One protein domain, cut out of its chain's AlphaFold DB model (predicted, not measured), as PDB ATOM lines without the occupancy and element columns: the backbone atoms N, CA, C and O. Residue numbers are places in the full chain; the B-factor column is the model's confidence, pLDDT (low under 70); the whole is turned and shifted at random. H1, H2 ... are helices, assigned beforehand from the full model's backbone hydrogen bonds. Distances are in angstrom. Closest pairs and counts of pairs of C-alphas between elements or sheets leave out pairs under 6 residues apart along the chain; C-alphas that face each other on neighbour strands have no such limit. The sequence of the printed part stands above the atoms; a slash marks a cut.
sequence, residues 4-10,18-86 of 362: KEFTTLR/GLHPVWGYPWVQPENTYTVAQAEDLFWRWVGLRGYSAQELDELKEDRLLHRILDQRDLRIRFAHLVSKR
ATOM      1  N   LYS A   4      67.056 -35.196 -44.835       50.28
ATOM      2  CA  LYS A   4      68.215 -34.298 -44.871       50.28
ATOM      3  C   LYS A   4      68.743 -34.039 -46.290       50.28
ATOM      4  O   LYS A   4      69.346 -33.003 -46.519       50.28
ATOM      5  N   GLU A   5      68.508 -34.950 -47.234       47.38
ATOM      6  CA  GLU A   5      68.918 -34.811 -48.641       47.38
ATOM      7  C   GLU A   5      67.861 -34.083 -49.488       47.38
ATOM      8  O   GLU A   5      68.188 -33.432 -50.476       47.38
ATOM      9  N   PHE A   6      66.586 -34.137 -49.084       49.34
ATOM     10  CA  PHE A   6      65.502 -33.430 -49.771       49.34
ATOM     11  C   PHE A   6      65.471 -31.934 -49.415       49.34
ATOM     12  O   PHE A   6      65.130 -31.091 -50.245       49.34
ATOM     13  N   THR A   7      65.864 -31.586 -48.187       50.25
ATOM     14  CA  THR A   7      65.893 -30.198 -47.698       50.25
ATOM     15  C   THR A   7      67.114 -29.409 -48.181       50.25
ATOM     16  O   THR A   7      67.014 -28.199 -48.369       50.25
ATOM     17  N   THR A   8      68.248 -30.061 -48.460       50.81
ATOM     18  CA  THR A   8      69.481 -29.396 -48.929       50.81
ATOM     19  C   THR A   8      69.416 -28.926 -50.383       50.81
ATOM     20  O   THR A   8      70.062 -27.936 -50.726       50.81
ATOM     21  N   LEU A   9      68.594 -29.562 -51.226       49.06
ATOM     22  CA  LEU A   9      68.337 -29.124 -52.607       49.06
ATOM     23  C   LEU A   9      67.485 -27.844 -52.693       49.06
ATOM     24  O   LEU A   9      67.458 -27.188 -53.732       49.06
ATOM     25  N   ARG A  10      66.830 -27.437 -51.599       47.84
ATOM     26  CA  ARG A  10      66.092 -26.169 -51.487       47.84
ATOM     27  C   ARG A  10      66.918 -25.119 -50.742       47.84
ATOM     28  O   ARG A  10      66.524 -24.604 -49.701       47.84
ATOM     29  N   GLY A  18      59.162 -24.171 -42.856       42.75
ATOM     30  CA  GLY A  18      57.807 -24.349 -43.347       42.75
ATOM     31  C   GLY A  18      57.752 -24.186 -44.860       42.75
ATOM     32  O   GLY A  18      58.335 -23.265 -45.436       42.75
ATOM     33  N   LEU A  19      57.009 -25.069 -45.521       45.91
ATOM     34  CA  LEU A  19      56.512 -24.854 -46.877       45.91
ATOM     35  C   LEU A  19      56.021 -23.402 -47.016       45.91
ATOM     36  O   LEU A  19      55.067 -23.023 -46.335       45.91
ATOM     37  N   HIS A  20      56.667 -22.607 -47.881       46.84
ATOM     38  CA  HIS A  20      56.242 -21.237 -48.182       46.84
ATOM     39  C   HIS A  20      54.711 -21.201 -48.334       46.84
ATOM     40  O   HIS A  20      54.174 -21.963 -49.150       46.84
ATOM     41  N   PRO A  21      53.993 -20.383 -47.544       53.66
ATOM     42  CA  PRO A  21      52.548 -20.351 -47.606       53.66
ATOM     43  C   PRO A  21      52.092 -20.013 -49.027       53.66
ATOM     44  O   PRO A  21      52.470 -18.989 -49.591       53.66
ATOM     45  N   VAL A  22      51.231 -20.868 -49.587       54.66
ATOM     46  CA  VAL A  22      50.518 -20.666 -50.868       54.66
ATOM     47  C   VAL A  22      49.775 -19.312 -50.905       54.66
ATOM     48  O   VAL A  22      49.422 -18.809 -51.963       54.66
ATOM     49  N   TRP A  23      49.589 -18.697 -49.739       54.97
ATOM     50  CA  TRP A  23      48.928 -17.423 -49.462       54.97
ATOM     51  C   TRP A  23      49.768 -16.176 -49.806       54.97
ATOM     52  O   TRP A  23      49.299 -15.065 -49.606       54.97
ATOM     53  N   GLY A  24      51.003 -16.334 -50.305       47.16
ATOM     54  CA  GLY A  24      51.852 -15.229 -50.790       47.16
ATOM     55  C   GLY A  24      51.511 -14.727 -52.200       47.16
ATOM     56  O   GLY A  24      52.192 -13.842 -52.714       47.16
ATOM     57  N   TYR A  25      50.483 -15.297 -52.835       48.78
ATOM     58  CA  TYR A  25      50.017 -14.887 -54.155       48.78
ATOM     59  C   TYR A  25      48.774 -13.984 -54.051       48.78
ATOM     60  O   TYR A  25      47.844 -14.338 -53.324       48.78
ATOM     61  N   PRO A  26      48.695 -12.871 -54.813       43.31
ATOM     62  CA  PRO A  26      47.597 -11.894 -54.734       43.31
ATOM     63  C   PRO A  26      46.179 -12.462 -54.914       43.31
ATOM     64  O   PRO A  26      45.211 -11.862 -54.465       43.31
ATOM     65  N   TRP A  27      46.034 -13.618 -55.569       53.12
ATOM     66  CA  TRP A  27      44.743 -14.268 -55.832       53.12
ATOM     67  C   TRP A  27      44.307 -15.276 -54.755       53.12
ATOM     68  O   TRP A  27      43.217 -15.834 -54.855       53.12
ATOM     69  N   VAL A  28      45.129 -15.525 -53.727       52.97
ATOM     70  CA  VAL A  28      44.804 -16.411 -52.592       52.97
ATOM     71  C   VAL A  28      44.698 -15.594 -51.305       52.97
ATOM     72  O   VAL A  28      45.282 -15.938 -50.278       52.97
ATOM     73  N   GLN A  29      43.962 -14.486 -51.362       57.06
ATOM     74  CA  GLN A  29      43.677 -13.665 -50.193       57.06
ATOM     75  C   GLN A  29      42.281 -14.012 -49.649       57.06
ATOM     76  O   GLN A  29      41.287 -13.807 -50.350       57.06
ATOM     77  N   PRO A  30      42.169 -14.571 -48.427       54.50
ATOM     78  CA  PRO A  30      40.879 -14.743 -47.771       54.50
ATOM     79  C   PRO A  30      40.198 -13.394 -47.558       54.50
ATOM     80  O   PRO A  30      40.846 -12.406 -47.205       54.50
ATOM     81  N   GLU A  31      38.878 -13.363 -47.749       54.66
ATOM     82  CA  GLU A  31      38.061 -12.197 -47.416       54.66
ATOM     83  C   GLU A  31      38.304 -11.831 -45.938       54.66
ATOM     84  O   GLU A  31      38.074 -12.648 -45.047       54.66
ATOM     85  N   ASN A  32      38.792 -10.609 -45.693       54.22
ATOM     86  CA  ASN A  32      39.105 -10.025 -44.377       54.22
ATOM     87  C   ASN A  32      40.381 -10.498 -43.647       54.22
ATOM     88  O   ASN A  32      40.494 -10.270 -42.443       54.22
ATOM     89  N   THR A  33      41.377 -11.077 -44.331       55.22
ATOM     90  CA  THR A  33      42.727 -11.251 -43.746       55.22
ATOM     91  C   THR A  33      43.787 -10.470 -44.505       55.22
ATOM     92  O   THR A  33      43.972 -10.654 -45.710       55.22
ATOM     93  N   TYR A  34      44.497  -9.606 -43.781       58.72
ATOM     94  CA  TYR A  34      45.426  -8.632 -44.357       58.72
ATOM     95  C   TYR A  34      46.900  -9.021 -44.158       58.72
ATOM     96  O   TYR A  34      47.776  -8.377 -44.728       58.72
ATOM     97  N   THR A  35      47.197 -10.086 -43.396       70.38
ATOM     98  CA  THR A  35      48.574 -10.551 -43.146       70.38
ATOM     99  C   THR A  35      48.723 -12.073 -43.253       70.38
ATOM    100  O   THR A  35      47.783 -12.831 -43.009       70.38
ATOM    101  N   VAL A  36      49.937 -12.534 -43.591       69.56
ATOM    102  CA  VAL A  36      50.279 -13.968 -43.710       69.56
ATOM    103  C   VAL A  36      50.003 -14.723 -42.405       69.56
ATOM    104  O   VAL A  36      49.445 -15.815 -42.447       69.56
ATOM    105  N   ALA A  37      50.311 -14.118 -41.255       76.56
ATOM    106  CA  ALA A  37      50.064 -14.715 -39.941       76.56
ATOM    107  C   ALA A  37      48.569 -14.982 -39.692       76.56
ATOM    108  O   ALA A  37      48.198 -16.073 -39.273       76.56
ATOM    109  N   GLN A  38      47.691 -14.035 -40.045       78.75
ATOM    110  CA  GLN A  38      46.241 -14.216 -39.907       78.75
ATOM    111  C   GLN A  38      45.710 -15.353 -40.792       78.75
ATOM    112  O   GLN A  38      44.834 -16.111 -40.375       78.75
ATOM    113  N   ALA A  39      46.237 -15.487 -42.012       76.88
ATOM    114  CA  ALA A  39      45.868 -16.583 -42.906       76.88
ATOM    115  C   ALA A  39      46.343 -17.944 -42.367       76.88
ATOM    116  O   ALA A  39      45.613 -18.932 -42.470       76.88
ATOM    117  N   GLU A  40      47.531 -18.001 -41.757       83.44
ATOM    118  CA  GLU A  40      48.040 -19.211 -41.102       83.44
ATOM    119  C   GLU A  40      47.221 -19.597 -39.867       83.44
ATOM    120  O   GLU A  40      46.859 -20.767 -39.723       83.44
ATOM    121  N   ASP A  41      46.836 -18.637 -39.028       86.06
ATOM    122  CA  ASP A  41      45.963 -18.888 -37.876       86.06
ATOM    123  C   ASP A  41      44.594 -19.427 -38.314       86.06
ATOM    124  O   ASP A  41      44.076 -20.398 -37.752       86.06
ATOM    125  N   LEU A  42      44.009 -18.843 -39.367       87.12
ATOM    126  CA  LEU A  42      42.760 -19.339 -39.943       87.12
ATOM    127  C   LEU A  42      42.905 -20.739 -40.538       87.12
ATOM    128  O   LEU A  42      42.000 -21.561 -40.364       87.12
ATOM    129  N   PHE A  43      44.020 -21.020 -41.215       88.56
ATOM    130  CA  PHE A  43      44.328 -22.346 -41.736       88.56
ATOM    131  C   PHE A  43      44.355 -23.375 -40.605       88.56
ATOM    132  O   PHE A  43      43.611 -24.356 -40.661       88.56
ATOM    133  N   TRP A  44      45.117 -23.125 -39.538       89.69
ATOM    134  CA  TRP A  44      45.205 -24.052 -38.409       89.69
ATOM    135  C   TRP A  44      43.879 -24.213 -37.668       89.69
ATOM    136  O   TRP A  44      43.532 -25.327 -37.273       89.69
ATOM    137  N   ARG A  45      43.079 -23.147 -37.557       90.12
ATOM    138  CA  ARG A  45      41.721 -23.228 -37.000       90.12
ATOM    139  C   ARG A  45      40.802 -24.101 -37.855       90.12
ATOM    140  O   ARG A  45      40.015 -24.872 -37.315       90.12
ATOM    141  N   TRP A  46      40.888 -23.999 -39.179       91.25
ATOM    142  CA  TRP A  46      40.126 -24.849 -40.097       91.25
ATOM    143  C   TRP A  46      40.587 -26.311 -40.055       91.25
ATOM    144  O   TRP A  46      39.735 -27.198 -40.042       91.25
ATOM    145  N   VAL A  47      41.898 -26.574 -39.975       90.94
ATOM    146  CA  VAL A  47      42.434 -27.937 -39.806       90.94
ATOM    147  C   VAL A  47      41.934 -28.541 -38.493       90.94
ATOM    148  O   VAL A  47      41.392 -29.641 -38.512       90.94
ATOM    149  N   GLY A  48      41.996 -27.808 -37.376       89.31
ATOM    150  CA  GLY A  48      41.506 -28.294 -36.079       89.31
ATOM    151  C   GLY A  48      40.023 -28.696 -36.085       89.31
ATOM    152  O   GLY A  48      39.635 -29.658 -35.432       89.31
ATOM    153  N   LEU A  49      39.190 -28.031 -36.894       89.88
ATOM    154  CA  LEU A  49      37.770 -28.377 -37.042       89.88
ATOM    155  C   LEU A  49      37.513 -29.665 -37.845       89.88
ATOM    156  O   LEU A  49      36.385 -30.157 -37.851       89.88
ATOM    157  N   ARG A  50      38.520 -30.227 -38.527       87.50
ATOM    158  CA  ARG A  50      38.383 -31.473 -39.304       87.50
ATOM    159  C   ARG A  50      38.519 -32.749 -38.474       87.50
ATOM    160  O   ARG A  50      38.379 -33.827 -39.043       87.50
ATOM    161  N   GLY A  51      38.731 -32.631 -37.162       84.19
ATOM    162  CA  GLY A  51      38.793 -33.774 -36.248       84.19
ATOM    163  C   GLY A  51      40.188 -34.368 -36.061       84.19
ATOM    164  O   GLY A  51      40.289 -35.504 -35.615       84.19
ATOM    165  N   TYR A  52      41.249 -33.622 -36.385       85.44
ATOM    166  CA  TYR A  52      42.610 -34.000 -35.997       85.44
ATOM    167  C   TYR A  52      42.753 -33.939 -34.474       85.44
ATOM    168  O   TYR A  52      42.300 -32.981 -33.840       85.44
ATOM    169  N   SER A  53      43.404 -34.941 -33.890       84.00
ATOM    170  CA  SER A  53      43.801 -34.903 -32.483       84.00
ATOM    171  C   SER A  53      44.886 -33.843 -32.246       84.00
ATOM    172  O   SER A  53      45.578 -33.410 -33.169       84.00
ATOM    173  N   ALA A  54      45.059 -33.418 -30.990       84.31
ATOM    174  CA  ALA A  54      46.088 -32.439 -30.634       84.31
ATOM    175  C   ALA A  54      47.503 -32.921 -31.006       84.31
ATOM    176  O   ALA A  54      48.315 -32.124 -31.467       84.31
ATOM    177  N   GLN A  55      47.758 -34.227 -30.869       86.06
ATOM    178  CA  GLN A  55      49.026 -34.851 -31.239       86.06
ATOM    179  C   GLN A  55      49.255 -34.816 -32.754       86.06
ATOM    180  O   GLN A  55      50.314 -34.395 -33.207       86.06
ATOM    181  N   GLU A  56      48.260 -35.203 -33.556       85.19
ATOM    182  CA  GLU A  56      48.392 -35.176 -35.016       85.19
ATOM    183  C   GLU A  56      48.599 -33.760 -35.545       85.19
ATOM    184  O   GLU A  56      49.320 -33.570 -36.519       85.19
ATOM    185  N   LEU A  57      47.977 -32.762 -34.912       86.31
ATOM    186  CA  LEU A  57      48.148 -31.365 -35.294       86.31
ATOM    187  C   LEU A  57      49.569 -30.862 -35.015       86.31
ATOM    188  O   LEU A  57      50.084 -30.058 -35.791       86.31
ATOM    189  N   ASP A  58      50.182 -31.319 -33.924       85.25
ATOM    190  CA  ASP A  58      51.568 -30.999 -33.584       85.25
ATOM    191  C   ASP A  58      52.536 -31.681 -34.560       85.25
ATOM    192  O   ASP A  58      53.345 -31.016 -35.199       85.25
ATOM    193  N   GLU A  59      52.342 -32.975 -34.833       85.50
ATOM    194  CA  GLU A  59      53.109 -33.714 -35.849       85.50
ATOM    195  C   GLU A  59      53.015 -33.076 -37.246       85.50
ATOM    196  O   GLU A  59      53.984 -33.079 -38.010       85.50
ATOM    197  N   LEU A  60      51.853 -32.511 -37.591       84.31
ATOM    198  CA  LEU A  60      51.617 -31.818 -38.860       84.31
ATOM    199  C   LEU A  60      52.263 -30.419 -38.914       84.31
ATOM    200  O   LEU A  60      52.357 -29.839 -39.997       84.31
ATOM    201  N   LYS A  61      52.687 -29.868 -37.768       83.69
ATOM    202  CA  LYS A  61      53.450 -28.612 -37.644       83.69
ATOM    203  C   LYS A  61      54.959 -28.833 -37.563       83.69
ATOM    204  O   LYS A  61      55.708 -27.934 -37.925       83.69
ATOM    205  N   GLU A  62      55.402 -29.986 -37.071       82.12
ATOM    206  CA  GLU A  62      56.821 -30.267 -36.833       82.12
ATOM    207  C   GLU A  62      57.642 -30.507 -38.117       82.12
ATOM    208  O   GLU A  62      58.868 -30.560 -38.046       82.12
ATOM    209  N   ASP A  63      57.005 -30.667 -39.285       76.75
ATOM    210  CA  ASP A  63      57.658 -30.890 -40.588       76.75
ATOM    211  C   ASP A  63      58.692 -32.046 -40.580       76.75
ATOM    212  O   ASP A  63      59.674 -32.055 -41.327       76.75
ATOM    213  N   ARG A  64      58.482 -33.057 -39.722       78.88
ATOM    214  CA  ARG A  64      59.421 -34.179 -39.513       78.88
ATOM    215  C   ARG A  64      59.188 -35.378 -40.423       78.88
ATOM    216  O   ARG A  64      60.132 -36.094 -40.752       78.88
ATOM    217  N   LEU A  65      57.939 -35.642 -40.800       82.69
ATOM    218  CA  LEU A  65      57.551 -36.851 -41.527       82.69
ATOM    219  C   LEU A  65      57.070 -36.488 -42.930       82.69
ATOM    220  O   LEU A  65      56.172 -35.667 -43.087       82.69
ATOM    221  N   LEU A  66      57.621 -37.143 -43.957       80.56
ATOM    222  CA  LEU A  66      57.290 -36.839 -45.355       80.56
ATOM    223  C   LEU A  66      55.788 -36.957 -45.645       80.56
ATOM    224  O   LEU A  66      55.235 -36.101 -46.327       80.56
ATOM    225  N   HIS A  67      55.119 -37.980 -45.104       83.75
ATOM    226  CA  HIS A  67      53.676 -38.139 -45.291       83.75
ATOM    227  C   HIS A  67      52.887 -36.982 -44.650       83.75
ATOM    228  O   HIS A  67      51.996 -36.443 -45.294       83.75
ATOM    229  N   ARG A  68      53.287 -36.502 -43.459       84.31
ATOM    230  CA  ARG A  68      52.673 -35.330 -42.806       84.31
ATOM    231  C   ARG A  68      52.898 -34.037 -43.592       84.31
ATOM    232  O   ARG A  68      51.986 -33.225 -43.689       84.31
ATOM    233  N   ILE A  69      54.073 -33.865 -44.202       80.00
ATOM    234  CA  ILE A  69      54.379 -32.714 -45.072       80.00
ATOM    235  C   ILE A  69      53.480 -32.721 -46.320       80.00
ATOM    236  O   ILE A  69      52.987 -31.674 -46.747       80.00
ATOM    237  N   LEU A  70      53.252 -33.897 -46.918       84.25
ATOM    238  CA  LEU A  70      52.344 -34.043 -48.058       84.25
ATOM    239  C   LEU A  70      50.888 -33.779 -47.650       84.25
ATOM    240  O   LEU A  70      50.213 -32.998 -48.319       84.25
ATOM    241  N   ASP A  71      50.444 -34.321 -46.514       85.44
ATOM    242  CA  ASP A  71      49.111 -34.060 -45.962       85.44
ATOM    243  C   ASP A  71      48.896 -32.562 -45.700       85.44
ATOM    244  O   ASP A  71      47.872 -31.987 -46.074       85.44
ATOM    245  N   GLN A  72      49.887 -31.892 -45.105       84.81
ATOM    246  CA  GLN A  72      49.850 -30.454 -44.864       84.81
ATOM    247  C   GLN A  72      49.765 -29.670 -46.181       84.81
ATOM    248  O   GLN A  72      48.986 -28.717 -46.277       84.81
ATOM    249  N   ARG A  73      50.512 -30.065 -47.221       83.56
ATOM    250  CA  ARG A  73      50.433 -29.444 -48.552       83.56
ATOM    251  C   ARG A  73      49.036 -29.590 -49.155       83.56
ATOM    252  O   ARG A  73      48.486 -28.599 -49.633       83.56
ATOM    253  N   ASP A  74      48.450 -30.779 -49.097       86.31
ATOM    254  CA  ASP A  74      47.104 -31.039 -49.612       86.31
ATOM    255  C   ASP A  74      46.041 -30.241 -48.856       86.31
ATOM    256  O   ASP A  74      45.133 -29.663 -49.464       86.31
ATOM    257  N   LEU A  75      46.173 -30.139 -47.532       89.38
ATOM    258  CA  LEU A  75      45.325 -29.286 -46.702       89.38
ATOM    259  C   LEU A  75      45.443 -27.817 -47.114       89.38
ATOM    260  O   LEU A  75      44.418 -27.146 -47.260       89.38
ATOM    261  N   ARG A  76      46.662 -27.316 -47.355       86.38
ATOM    262  CA  ARG A  76      46.882 -25.946 -47.842       86.38
ATOM    263  C   ARG A  76      46.251 -25.743 -49.228       86.38
ATOM    264  O   ARG A  76      45.571 -24.748 -49.452       86.38
ATOM    265  N   ILE A  77      46.354 -26.700 -50.149       85.25
ATOM    266  CA  ILE A  77      45.698 -26.597 -51.467       85.25
ATOM    267  C   ILE A  77      44.168 -26.551 -51.324       85.25
ATOM    268  O   ILE A  77      43.506 -25.696 -51.920       85.25
ATOM    269  N   ARG A  78      43.582 -27.424 -50.496       89.06
ATOM    270  CA  ARG A  78      42.129 -27.436 -50.249       89.06
ATOM    271  C   ARG A  78      41.645 -26.140 -49.609       89.06
ATOM    272  O   ARG A  78      40.604 -25.621 -50.002       89.06
ATOM    273  N   PHE A  79      42.388 -25.608 -48.644       87.31
ATOM    274  CA  PHE A  79      42.049 -24.335 -48.018       87.31
ATOM    275  C   PHE A  79      42.136 -23.178 -49.026       87.31
ATOM    276  O   PHE A  79      41.206 -22.377 -49.088       87.31
ATOM    277  N   ALA A  80      43.155 -23.139 -49.896       83.62
ATOM    278  CA  ALA A  80      43.257 -22.151 -50.982       83.62
ATOM    279  C   ALA A  80      42.039 -22.177 -51.905       83.62
ATOM    280  O   ALA A  80      41.496 -21.134 -52.272       83.62
ATOM    281  N   HIS A  81      41.569 -23.376 -52.239       85.62
ATOM    282  CA  HIS A  81      40.378 -23.561 -53.061       85.62
ATOM    283  C   HIS A  81      39.110 -23.045 -52.382       85.62
ATOM    284  O   HIS A  81      38.277 -22.402 -53.019       85.62
ATOM    285  N   LEU A  82      38.957 -23.299 -51.079       88.50
ATOM    286  CA  LEU A  82      37.822 -22.804 -50.296       88.50
ATOM    287  C   LEU A  82      37.823 -21.278 -50.185       88.50
ATOM    288  O   LEU A  82      36.760 -20.666 -50.287       88.50
ATOM    289  N   VAL A  83      39.003 -20.685 -50.010       84.19
ATOM    290  CA  VAL A  83      39.214 -19.233 -50.015       84.19
ATOM    291  C   VAL A  83      38.841 -18.640 -51.371       84.19
ATOM    292  O   VAL A  83      37.984 -17.764 -51.435       84.19
ATOM    293  N   SER A  84      39.386 -19.191 -52.458       79.75
ATOM    294  CA  SER A  84      39.134 -18.719 -53.829       79.75
ATOM    295  C   SER A  84      37.650 -18.787 -54.202       79.75
ATOM    296  O   SER A  84      37.133 -17.942 -54.923       79.75
ATOM    297  N   LYS A  85      36.935 -19.790 -53.677       85.56
ATOM    298  CA  LYS A  85      35.495 -19.977 -53.894       85.56
ATOM    299  C   LYS A  85      34.608 -19.220 -52.906       85.56
ATOM    300  O   LYS A  85      33.393 -19.377 -52.994       85.56
ATOM    301  N   ARG A  86      35.174 -18.463 -51.956       85.25
ATOM    302  CA  ARG A  86      34.440 -17.767 -50.879       85.25
ATOM    303  C   ARG A  86      33.552 -18.708 -50.048       85.25
ATOM    304  O   ARG A  86      32.485 -18.344 -49.567       85.25
TER     305      ARG A  86
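What this domain is: This is residues 4 to 10 and 18 to 86 of the 362 residues of an uncharacterized protein of Phytophthora ramorum (UniProt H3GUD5). Helices H2, H3 and H4 form an open triangle, and H1 lies off by itself. The printed part has 76 residues with four named helices, H1 to H4, and no named strand: all helix. It is compact, with a radius of gyration of the C-alphas of 13.1 A, spanning 37 by 31 by 19 A.

How they stand to each other: H1, residues 4 to 8, is apart from H2, 36 to 48, H3, 54 to 59, and H4, 66 to 84. H2, with residues 43 to 47 alone, only just touches H4, with 3 pairs of C-alphas within 8 A, the closest those of Phe 43 and Phe 79, 7.0 A. H3 is near H2 and H4. In H2, H3 and H4 every O i to N i+4 pair is within hydrogen-bond range; in H1 0 of 1, and 0 of 2 O i to N i+3.

Where its parts are: H1 begins at C-alpha 4 (68.215, -34.298, -44.871); H4, 27.0 A long, ends at C-alpha 84 (39.134, -18.719, -53.829).

The domain as a whole: Residues 11 to 17 are cut out; C-alphas 10 and 18 are 11.8 A apart. pLDDT is under 70 in 25 residues.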